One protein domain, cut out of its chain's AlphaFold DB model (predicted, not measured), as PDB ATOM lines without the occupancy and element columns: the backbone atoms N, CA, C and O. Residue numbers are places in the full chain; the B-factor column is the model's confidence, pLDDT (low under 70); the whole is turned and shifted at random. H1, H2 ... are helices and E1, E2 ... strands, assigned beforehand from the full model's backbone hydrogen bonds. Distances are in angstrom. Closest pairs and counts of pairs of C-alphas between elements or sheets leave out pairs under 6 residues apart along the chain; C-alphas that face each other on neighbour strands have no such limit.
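This is residues 391 to 473 of the 523 residues of an uncharacterized protein of Marchantia polymorpha subsp. ruderalis (UniProt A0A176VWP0). Little regular structure: a mostly looped, rounded body holds two short strands, E1 and E2, side by side near its middle, with H1 and H2 on opposite sides of them. The 83 printed residues run E1, E2, H1, H2, a mixed class with only 25 residues in named elements and a parallel two-strand sheet. The whole is compact, with a radius of gyration of the C-alphas of 11.8 A and spans of 33 by 25 by 21 A.

After residues 391 to 404, with no named element, E1, residues 405 to 407, is the parallel neighbour of E2, residues 418 to 420, at 41 degrees. N 406 and O 418, 2.8 A apart, are within hydrogen-bond range. H1, residues 428 to 437, is apart from E1. H2, residues 464 to 472, is apart from H1 and E1, and only just from E2, at 8.3 A between closest C-alphas. In H1 and H2 every O i to N i+4 pair is within hydrogen-bond range.

E1, 6.8 A long, begins at C-alpha 405 (126.879, 110.276, 155.020); E2 measures 7.3 A. H1 measures 14.4 A; H2, 11.8 A, ends at C-alpha 472 (121.212, 126.953, 157.689).

The farthest C-alphas, Ser 441 and Gly 466, are 34.5 A apart. The printed part has no cut; the H1 to H2 link is long, 26 residues. No printed residue is under pLDDT 70.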
ATOM      1  N   THR A 391     134.765 115.721 157.168       92.88
ATOM      2  CA  THR A 391     135.598 115.783 155.955       92.88
ATOM      3  C   THR A 391     136.145 114.412 155.534       92.88
ATOM      4  O   THR A 391     136.705 114.262 154.457       92.88
ATOM      5  N   ARG A 392     135.957 113.364 156.353       93.00
ATOM      6  CA  ARG A 392     136.463 112.008 156.061       93.00
ATOM      7  C   ARG A 392     135.800 111.385 154.845       93.00
ATOM      8  O   ARG A 392     134.572 111.362 154.802       93.00
ATOM      9  N   LYS A 393     136.598 110.812 153.949       95.44
ATOM     10  CA  LYS A 393     136.136 110.124 152.742       95.44
ATOM     11  C   LYS A 393     135.573 108.734 153.064       95.44
ATOM     12  O   LYS A 393     136.136 108.020 153.896       95.44
ATOM     13  N   TYR A 394     134.476 108.348 152.415       94.81
ATOM     14  CA  TYR A 394     133.825 107.043 152.563       94.81
ATOM     15  C   TYR A 394     133.454 106.454 151.191       94.81
ATOM     16  O   TYR A 394     133.061 107.199 150.296       94.81
ATOM     17  N   PRO A 395     133.542 105.122 151.006       95.38
ATOM     18  CA  PRO A 395     133.137 104.480 149.756       95.38
ATOM     19  C   PRO A 395     131.649 104.672 149.430       95.38
ATOM     20  O   PRO A 395     130.804 104.587 150.323       95.38
ATOM     21  N   TRP A 396     131.336 104.826 148.138       95.06
ATOM     22  CA  TRP A 396     129.970 104.936 147.621       95.06
ATOM     23  C   TRP A 396     129.659 103.865 146.551       95.06
ATOM     24  O   TRP A 396     130.510 103.624 145.690       95.06
ATOM     25  N   PRO A 397     128.453 103.256 146.559       93.12
ATOM     26  CA  PRO A 397     127.474 103.307 147.648       93.12
ATOM     27  C   PRO A 397     128.037 102.634 148.912       93.12
ATOM     28  O   PRO A 397     128.882 101.736 148.806       93.12
ATOM     29  N   PRO A 398     127.606 103.042 150.120       93.81
ATOM     30  CA  PRO A 398     128.067 102.391 151.335       93.81
ATOM     31  C   PRO A 398     127.630 100.922 151.309       93.81
ATOM     32  O   PRO A 398     126.466 100.592 151.079       93.81
ATOM     33  N   LYS A 399     128.590 100.019 151.531       92.75
ATOM     34  CA  LYS A 399     128.310  98.588 151.721       92.75
ATOM     35  C   LYS A 399     127.536  98.382 153.032       92.75
ATOM     36  O   LYS A 399     127.422  99.301 153.832       92.75
ATOM     37  N   VAL A 400     127.108  97.152 153.316       90.88
ATOM     38  CA  VAL A 400     126.378  96.792 154.556       90.88
ATOM     39  C   VAL A 400     127.061  97.303 155.840       90.88
ATOM     40  O   VAL A 400     126.382  97.697 156.782       90.88
ATOM     41  N   TYR A 401     128.396  97.343 155.882       90.50
ATOM     42  CA  TYR A 401     129.180  97.886 157.007       90.50
ATOM     43  C   TYR A 401     129.802  99.268 156.726       90.50
ATOM     44  O   TYR A 401     130.588  99.768 157.530       90.50
ATOM     45  N   GLY A 402     129.516  99.857 155.565       91.81
ATOM     46  CA  GLY A 402     129.981 101.184 155.170       91.81
ATOM     47  C   GLY A 402     129.193 102.282 155.878       91.81
ATOM     48  O   GLY A 402     128.064 102.055 156.293       91.81
ATOM     49  N   VAL A 403     129.797 103.463 156.017       93.62
ATOM     50  CA  VAL A 403     129.209 104.613 156.722       93.62
ATOM     51  C   VAL A 403     128.405 105.467 155.746       93.62
ATOM     52  O   VAL A 403     129.014 106.097 154.880       93.62
ATOM     53  N   PRO A 404     127.066 105.524 155.862       95.69
ATOM     54  CA  PRO A 404     126.271 106.489 155.120       95.69
ATOM     55  C   PRO A 404     126.585 107.902 155.621       95.69
ATOM     56  O   PRO A 404     126.713 108.126 156.827       95.69
ATOM     57  N   VAL A 405     126.694 108.856 154.697       97.31
ATOM     58  CA  VAL A 405     126.879 110.276 155.020       97.31
ATOM     59  C   VAL A 405     125.625 111.025 154.609       97.31
ATOM     60  O   VAL A 405     125.253 111.001 153.439       97.31
ATOM     61  N   LEU A 406     124.962 111.657 155.571       97.56
ATOM     62  CA  LEU A 406     123.741 112.423 155.344       97.56
ATOM     63  C   LEU A 406     124.060 113.839 154.847       97.56
ATOM     64  O   LEU A 406     125.074 114.428 155.223       97.56
ATOM     65  N   SER A 407     123.169 114.420 154.050       97.81
ATOM     66  CA  SER A 407     123.134 115.873 153.881       97.81
ATOM     67  C   SER A 407     122.657 116.505 155.185       97.81
ATOM     68  O   SER A 407     121.738 115.973 155.817       97.81
ATOM     69  N   ILE A 408     123.235 117.642 155.570       97.44
ATOM     70  CA  ILE A 408     122.728 118.445 156.699       97.44
ATOM     71  C   ILE A 408     121.279 118.911 156.483       97.44
ATOM     72  O   ILE A 408     120.573 119.152 157.453       97.44
ATOM     73  N   GLY A 409     120.811 118.954 155.228       96.12
ATOM     74  CA  GLY A 409     119.421 119.254 154.871       96.12
ATOM     75  C   GLY A 409     118.451 118.074 155.016       96.12
ATOM     76  O   GLY A 409     117.274 118.204 154.680       96.12
ATOM     77  N   SER A 410     118.916 116.910 155.490       96.56
ATOM     78  CA  SER A 410     118.039 115.763 155.765       96.56
ATOM     79  C   SER A 410     117.008 116.114 156.841       96.56
ATOM     80  O   SER A 410     117.342 116.731 157.855       96.56
ATOM     81  N   LYS A 411     115.754 115.682 156.650       92.75
ATOM     82  CA  LYS A 411     114.670 115.949 157.607       92.75
ATOM     83  C   LYS A 411     114.629 114.924 158.735       92.75
ATOM     84  O   LYS A 411     114.859 113.729 158.526       92.75
ATOM     85  N   GLY A 412     114.232 115.403 159.909       89.50
ATOM     86  CA  GLY A 412     114.071 114.591 161.107       89.50
ATOM     87  C   GLY A 412     115.393 114.345 161.844       89.50
ATOM     88  O   GLY A 412     116.405 114.993 161.560       89.50
ATOM     89  N   PRO A 413     115.392 113.418 162.815       93.56
ATOM     90  CA  PRO A 413     116.561 113.150 163.634       93.56
ATOM     91  C   PRO A 413     117.693 112.530 162.810       93.56
ATOM     92  O   PRO A 413     117.477 111.637 161.984       93.56
ATOM     93  N   LEU A 414     118.913 113.002 163.068       95.50
ATOM     94  CA  LEU A 414     120.134 112.542 162.396       95.50
ATOM     95  C   LEU A 414     121.014 111.676 163.317       95.50
ATOM     96  O   LEU A 414     121.958 111.040 162.852       95.50
ATOM     97  N   ASN A 415     120.687 111.617 164.614       95.44
ATOM     98  CA  ASN A 415     121.219 110.699 165.627       95.44
ATOM     99  C   ASN A 415     122.756 110.561 165.672       95.44
ATOM    100  O   ASN A 415     123.308 109.482 165.897       95.44
ATOM    101  N   GLY A 416     123.487 111.649 165.449       94.75
ATOM    102  CA  GLY A 416     124.949 111.651 165.458       94.75
ATOM    103  C   GLY A 416     125.580 110.896 164.287       94.75
ATOM    104  O   GLY A 416     126.750 110.502 164.374       94.75
ATOM    105  N   ALA A 417     124.827 110.675 163.205       95.38
ATOM    106  CA  ALA A 417     125.357 110.193 161.938       95.38
ATOM    107  C   ALA A 417     126.407 111.153 161.373       95.38
ATOM    108  O   ALA A 417     126.505 112.314 161.773       95.38
ATOM    109  N   LYS A 418     127.203 110.680 160.416       96.50
ATOM    110  CA  LYS A 418     128.100 111.560 159.665       96.50
ATOM    111  C   LYS A 418     127.295 112.385 158.675       96.50
ATOM    112  O   LYS A 418     126.421 111.839 158.008       96.50
ATOM    113  N   CYS A 419     127.613 113.670 158.564       97.38
ATOM    114  CA  CYS A 419     126.935 114.562 157.634       97.38
ATOM    115  C   CYS A 419     127.864 115.592 156.992       97.38
ATOM    116  O   CYS A 419     128.999 115.789 157.446       97.38
ATOM    117  N   ARG A 420     127.387 116.212 155.905       97.38
ATOM    118  CA  ARG A 420     128.059 117.292 155.169       97.38
ATOM    119  C   ARG A 420     127.036 118.237 154.512       97.38
ATOM    120  O   ARG A 420     125.946 117.775 154.171       97.38
ATOM    121  N   PRO A 421     127.375 119.515 154.285       97.50
ATOM    122  CA  PRO A 421     126.678 120.346 153.305       97.50
ATOM    123  C   PRO A 421     126.932 119.792 151.903       97.50
ATOM    124  O   PRO A 421     128.058 119.826 151.413       97.50
ATOM    125  N   CYS A 422     125.908 119.194 151.297       97.88
ATOM    126  CA  CYS A 422     126.023 118.576 149.983       97.88
ATOM    127  C   CYS A 422     124.695 118.581 149.220       97.88
ATOM    128  O   CYS A 422     123.612 118.542 149.816       97.88
ATOM    129  N   THR A 423     124.810 118.496 147.901       97.88
ATOM    130  CA  THR A 423     123.766 118.093 146.972       97.88
ATOM    131  C   THR A 423     123.587 116.577 147.108       97.88
ATOM    132  O   THR A 423     124.520 115.823 146.812       97.88
ATOM    133  N   PRO A 424     122.430 116.086 147.582       97.50
ATOM    134  CA  PRO A 424     122.257 114.660 147.824       97.50
ATOM    135  C   PRO A 424     122.328 113.841 146.532       97.50
ATOM    136  O   PRO A 424     121.599 114.109 145.578       97.50
ATOM    137  N   LEU A 425     123.147 112.787 146.527       97.50
ATOM    138  CA  LEU A 425     123.224 111.835 145.417       97.50
ATOM    139  C   LEU A 425     122.092 110.798 145.478       97.50
ATOM    140  O   LEU A 425     121.642 110.294 144.450       97.50
ATOM    141  N   ALA A 426     121.607 110.484 146.682       97.94
ATOM    142  CA  ALA A 426     120.436 109.639 146.877       97.94
ATOM    143  C   ALA A 426     119.399 110.337 147.761       97.94
ATOM    144  O   ALA A 426     119.725 110.859 148.826       97.94
ATOM    145  N   VAL A 427     118.133 110.269 147.344       97.94
ATOM    146  CA  VAL A 427     116.974 110.833 148.055       97.94
ATOM    147  C   VAL A 427     115.808 109.842 148.092       97.94
ATOM    148  O   VAL A 427     115.792 108.838 147.366       97.94
ATOM    149  N   GLY A 428     114.818 110.111 148.946       96.00
ATOM    150  CA  GLY A 428     113.556 109.375 149.003       96.00
ATOM    151  C   GLY A 428     113.744 107.862 149.164       96.00
ATOM    152  O   GLY A 428     114.492 107.390 150.023       96.00
ATOM    153  N   ARG A 429     113.068 107.069 148.321       96.56
ATOM    154  CA  ARG A 429     113.111 105.595 148.408       96.56
ATOM    155  C   ARG A 429     114.520 105.021 148.239       96.56
ATOM    156  O   ARG A 429     114.829 104.028 148.892       96.56
ATOM    157  N   HIS A 430     115.364 105.633 147.405       97.00
ATOM    158  CA  HIS A 430     116.720 105.132 147.175       97.00
ATOM    159  C   HIS A 430     117.601 105.309 148.419       97.00
ATOM    160  O   HIS A 430     118.216 104.347 148.876       97.00
ATOM    161  N   ALA A 431     117.575 106.495 149.034       96.88
ATOM    162  CA  ALA A 431     118.301 106.750 150.276       96.88
ATOM    163  C   ALA A 431     117.819 105.858 151.430       96.88
ATOM    164  O   ALA A 431     118.633 105.259 152.135       96.88
ATOM    165  N   ARG A 432     116.497 105.689 151.583       95.44
ATOM    166  CA  ARG A 432     115.922 104.794 152.603       95.44
ATOM    167  C   ARG A 432     116.353 103.344 152.409       95.44
ATOM    168  O   ARG A 432     116.643 102.673 153.393       95.44
ATOM    169  N   ALA A 433     116.426 102.860 151.168       95.31
ATOM    170  CA  ALA A 433     116.904 101.507 150.889       95.31
ATOM    171  C   ALA A 433     118.364 101.314 151.338       95.31
ATOM    172  O   ALA A 433     118.672 100.313 151.979       95.31
ATOM    173  N   ILE A 434     119.236 102.296 151.077       95.25
ATOM    174  CA  ILE A 434     120.640 102.270 151.513       95.25
ATOM    175  C   ILE A 434     120.746 102.275 153.048       95.25
ATOM    176  O   ILE A 434     121.443 101.441 153.632       95.25
ATOM    177  N   VAL A 435     120.021 103.175 153.721       94.00
ATOM    178  CA  VAL A 435     120.006 103.253 155.192       94.00
ATOM    179  C   VAL A 435     119.471 101.958 155.812       94.00
ATOM    180  O   VAL A 435     120.070 101.442 156.754       94.00
ATOM    181  N   ASN A 436     118.394 101.388 155.268       92.75
ATOM    182  CA  ASN A 436     117.787 100.159 155.782       92.75
ATOM    183  C   ASN A 436     118.648  98.911 155.545       92.75
ATOM    184  O   ASN A 436     118.571  97.967 156.328       92.75
ATOM    185  N   ALA A 437     119.470  98.905 154.492       92.75
ATOM    186  CA  ALA A 437     120.429  97.836 154.225       92.75
ATOM    187  C   ALA A 437     121.695  97.926 155.100       92.75
ATOM    188  O   ALA A 437     122.481  96.977 155.149       92.75
ATOM    189  N   SER A 438     121.910  99.054 155.785       91.81
ATOM    190  CA  SER A 438     123.069  99.256 156.655       91.81
ATOM    191  C   SER A 438     122.957  98.417 157.927       91.81
ATOM    192  O   SER A 438     121.894  98.286 158.535       91.81
ATOM    193  N   ASN A 439     124.081  97.869 158.375       90.75
ATOM    194  CA  ASN A 439     124.124  97.062 159.581       90.75
ATOM    195  C   ASN A 439     123.832  97.920 160.827       90.75
ATOM    196  O   ASN A 439     124.546  98.889 161.112       90.75
ATOM    197  N   ARG A 440     122.812  97.511 161.594       88.31
ATOM    198  CA  ARG A 440     122.332  98.208 162.799       88.31
ATOM    199  C   ARG A 440     123.368  98.344 163.906       88.31
ATOM    200  O   ARG A 440     123.321  99.327 164.636       88.31
ATOM    201  N   SER A 441     124.286  97.388 164.033       82.38
ATOM    202  CA  SER A 441     125.319  97.445 165.059       82.38
ATOM    203  C   SER A 441     126.497  98.315 164.645       82.38
ATOM    204  O   SER A 441     127.233  98.725 165.522       82.38
ATOM    205  N   VAL A 442     126.705  98.621 163.359       81.19
ATOM    206  CA  VAL A 442     127.919  99.327 162.913       81.19
ATOM    207  C   VAL A 442     127.629 100.768 162.509       81.19
ATOM    208  O   VAL A 442     127.934 101.701 163.249       81.19
ATOM    209  N   ALA A 443     127.043 100.946 161.328       80.38
ATOM    210  CA  ALA A 443     127.026 102.219 160.616       80.38
ATOM    211  C   ALA A 443     125.616 102.767 160.358       80.38
ATOM    212  O   ALA A 443     125.460 103.828 159.760       80.38
ATOM    213  N   TRP A 444     124.583 102.044 160.792       89.19
ATOM    214  CA  TRP A 444     123.200 102.489 160.680       89.19
ATOM    215  C   TRP A 444     122.984 103.828 161.388       89.19
ATOM    216  O   TRP A 444     123.389 103.987 162.532       89.19
ATOM    217  N   VAL A 445     122.308 104.768 160.730       89.06
ATOM    218  CA  VAL A 445     122.134 106.159 161.195       89.06
ATOM    219  C   VAL A 445     120.957 106.361 162.162       89.06
ATOM    220  O   VAL A 445     120.643 107.483 162.546       89.06
ATOM    221  N   GLY A 446     120.299 105.279 162.578       90.31
ATOM    222  CA  GLY A 446     119.109 105.352 163.423       90.31
ATOM    223  C   GLY A 446     117.812 105.584 162.634       90.31
ATOM    224  O   GLY A 446     117.827 105.628 161.400       90.31
ATOM    225  N   PRO A 447     116.668 105.696 163.332       91.75
ATOM    226  CA  PRO A 447     115.415 106.136 162.731       91.75
ATOM    227  C   PRO A 447     115.569 107.565 162.199       91.75
ATOM    228  O   PRO A 447     116.045 108.437 162.922       91.75
ATOM    229  N   THR A 448     115.175 107.796 160.949       90.25
ATOM    230  CA  THR A 448     115.230 109.099 160.272       90.25
ATOM    231  C   THR A 448     114.071 109.180 159.277       90.25
ATOM    232  O   THR A 448     113.702 108.164 158.680       90.25
ATOM    233  N   GLU A 449     113.442 110.348 159.153       90.25
ATOM    234  CA  GLU A 449     112.177 110.499 158.423       90.25
ATOM    235  C   GLU A 449     112.386 110.521 156.907       90.25
ATOM    236  O   GLU A 449     111.767 109.747 156.168       90.25
ATOM    237  N   ASP A 450     113.284 111.391 156.444       94.50
ATOM    238  CA  ASP A 450     113.593 111.543 155.027       94.50
ATOM    239  C   ASP A 450     115.104 111.703 154.818       94.50
ATOM    240  O   ASP A 450     115.605 112.823 154.667       94.50
ATOM    241  N   PRO A 451     115.858 110.586 154.853       95.69
ATOM    242  CA  PRO A 451     117.301 110.641 154.710       95.69
ATOM    243  C   PRO A 451     117.672 111.092 153.300       95.69
ATOM    244  O   PRO A 451     117.168 110.561 152.307       95.69
ATOM    245  N   GLN A 452     118.615 112.021 153.222       97.88
ATOM    246  CA  GLN A 452     119.257 112.448 151.987       97.88
ATOM    247  C   GLN A 452     120.747 112.140 152.113       97.88
ATOM    248  O   GLN A 452     121.366 112.527 153.099       97.88
ATOM    249  N   LEU A 453     121.329 111.402 151.169       97.94
ATOM    250  CA  LEU A 453     122.705 110.910 151.287       97.94
ATOM    251  C   LEU A 453     123.650 111.638 150.334       97.94
ATOM    252  O   LEU A 453     123.377 111.740 149.138       97.94
ATOM    253  N   CYS A 454     124.783 112.078 150.872       97.69
ATOM    254  CA  CYS A 454     125.898 112.644 150.126       97.69
ATOM    255  C   CYS A 454     126.760 111.547 149.498       97.69
ATOM    256  O   CYS A 454     126.983 110.497 150.112       97.69
ATOM    257  N   ASP A 455     127.361 111.847 148.348       96.44
ATOM    258  CA  ASP A 455     128.583 111.161 147.941       96.44
ATOM    259  C   ASP A 455     129.749 111.687 148.783       96.44
ATOM    260  O   ASP A 455     130.017 112.888 148.824       96.44
ATOM    261  N   ALA A 456     130.421 110.792 149.498       96.25
ATOM    262  CA  ALA A 456     131.535 111.139 150.366       96.25
ATOM    263  C   ALA A 456     132.858 110.533 149.890       96.25
ATOM    264  O   ALA A 456     133.785 110.443 150.692       96.25
ATOM    265  N   ARG A 457     132.967 110.099 148.627       96.88
ATOM    266  CA  ARG A 457     134.231 109.575 148.080       96.88
ATOM    267  C   ARG A 457     135.330 110.632 148.035       96.88
ATOM    268  O   ARG A 457     136.481 110.303 148.313       96.88
ATOM    269  N   ASP A 458     134.952 111.877 147.771       95.75
ATOM    270  CA  ASP A 458     135.859 113.006 147.607       95.75
ATOM    271  C   ASP A 458     135.735 114.026 148.751       95.75
ATOM    272  O   ASP A 458     135.046 113.810 149.764       95.75
ATOM    273  N   ASP A 459     136.479 115.123 148.616       95.62
ATOM    274  CA  ASP A 459     136.361 116.291 149.487       95.62
ATOM    275  C   ASP A 459     134.972 116.936 149.348       95.62
ATOM    276  O   ASP A 459     134.105 116.459 148.612       95.62
ATOM    277  N   TRP A 460     134.701 117.974 150.134       95.12
ATOM    278  CA  TRP A 460     133.426 118.678 150.017       95.12
ATOM    279  C   TRP A 460     133.317 119.334 148.641       95.12
ATOM    280  O   TRP A 460     134.307 119.813 148.091       95.12
ATOM    281  N   GLU A 461     132.116 119.327 148.066       95.25
ATOM    282  CA  GLU A 461     131.919 119.859 146.720       95.25
ATOM    283  C   GLU A 461     132.163 121.370 146.672       95.25
ATOM    284  O   GLU A 461     131.913 122.075 147.644       95.25
ATOM    285  N   GLY A 462     132.603 121.902 145.529       95.06
ATOM    286  CA  GLY A 462     133.039 123.304 145.435       95.06
ATOM    287  C   GLY A 462     131.977 124.356 145.792       95.06
ATOM    288  O   GLY A 462     132.329 125.495 146.067       95.06
ATOM    289  N   ARG A 463     130.688 123.991 145.815       95.81
ATOM    290  CA  ARG A 463     129.573 124.878 146.202       95.81
ATOM    291  C   ARG A 463     129.018 124.594 147.601       95.81
ATOM    292  O   ARG A 463     127.923 125.054 147.915       95.81
ATOM    293  N   TRP A 464     129.736 123.834 148.432       96.88
ATOM    294  CA  TRP A 464     129.261 123.439 149.759       96.88
ATOM    295  C   TRP A 464     128.880 124.645 150.630       96.88
ATOM    296  O   TRP A 464     127.926 124.552 151.395       96.88
ATOM    297  N   GLU A 465     129.581 125.775 150.493       97.69
ATOM    298  CA  GLU A 465     129.297 127.000 151.251       97.69
ATOM    299  C   GLU A 465     127.911 127.555 150.931       97.69
ATOM    300  O   GLU A 465     127.143 127.827 151.843       97.69
ATOM    301  N   GLY A 466     127.563 127.658 149.644       98.06
ATOM    302  CA  GLY A 466     126.232 128.105 149.227       98.06
ATOM    303  C   GLY A 466     125.140 127.155 149.717       98.06
ATOM    304  O   GLY A 466     124.114 127.596 150.207       98.06
ATOM    305  N   ILE A 467     125.404 125.847 149.688       98.19
ATOM    306  CA  ILE A 467     124.462 124.838 150.193       98.19
ATOM    307  C   ILE A 467     124.280 124.955 151.708       98.19
ATOM    308  O   ILE A 467     123.167 124.818 152.209       98.19
ATOM    309  N   PHE A 468     125.363 125.191 152.449       98.25
ATOM    310  CA  PHE A 468     125.283 125.442 153.882       98.25
ATOM    311  C   PHE A 468     124.469 126.702 154.178       98.25
ATOM    312  O   PHE A 468     123.585 126.642 155.032       98.25
ATOM    313  N   ASP A 469     124.764 127.799 153.478       98.00
ATOM    314  CA  ASP A 469     124.098 129.090 153.643       98.00
ATOM    315  C   ASP A 469     122.589 128.963 153.332       98.00
ATOM    316  O   ASP A 469     121.758 129.426 154.114       98.00
ATOM    317  N   ASP A 470     122.223 128.250 152.259       97.81
ATOM    318  CA  ASP A 470     120.830 128.002 151.862       97.81
ATOM    319  C   ASP A 470     120.060 127.161 152.896       97.81
ATOM    320  O   ASP A 470     118.879 127.404 153.150       97.81
ATOM    321  N   ILE A 471     120.708 126.150 153.489       97.12
ATOM    322  CA  ILE A 471     120.070 125.231 154.449       97.12
ATOM    323  C   ILE A 471     119.994 125.840 155.852       97.12
ATOM    324  O   ILE A 471     118.977 125.700 156.528       97.12
ATOM    325  N   SER A 472     121.077 126.467 156.308       96.69
ATOM    326  CA  SER A 472     121.212 126.953 157.689       96.69
ATOM    327  C   SER A 472     120.667 128.368 157.873       96.69
ATOM    328  O   SER A 472     120.446 128.789 159.006       96.69
ATOM    329  N   GLY A 473     120.424 129.085 156.775       97.44
ATOM    330  CA  GLY A 473     119.850 130.422 156.780       97.44
ATOM    331  C   GLY A 473     120.886 131.549 156.892       97.44
ATOM    332  O   GLY A 473     122.077 131.307 157.120       97.44
TER     333      GLY A 473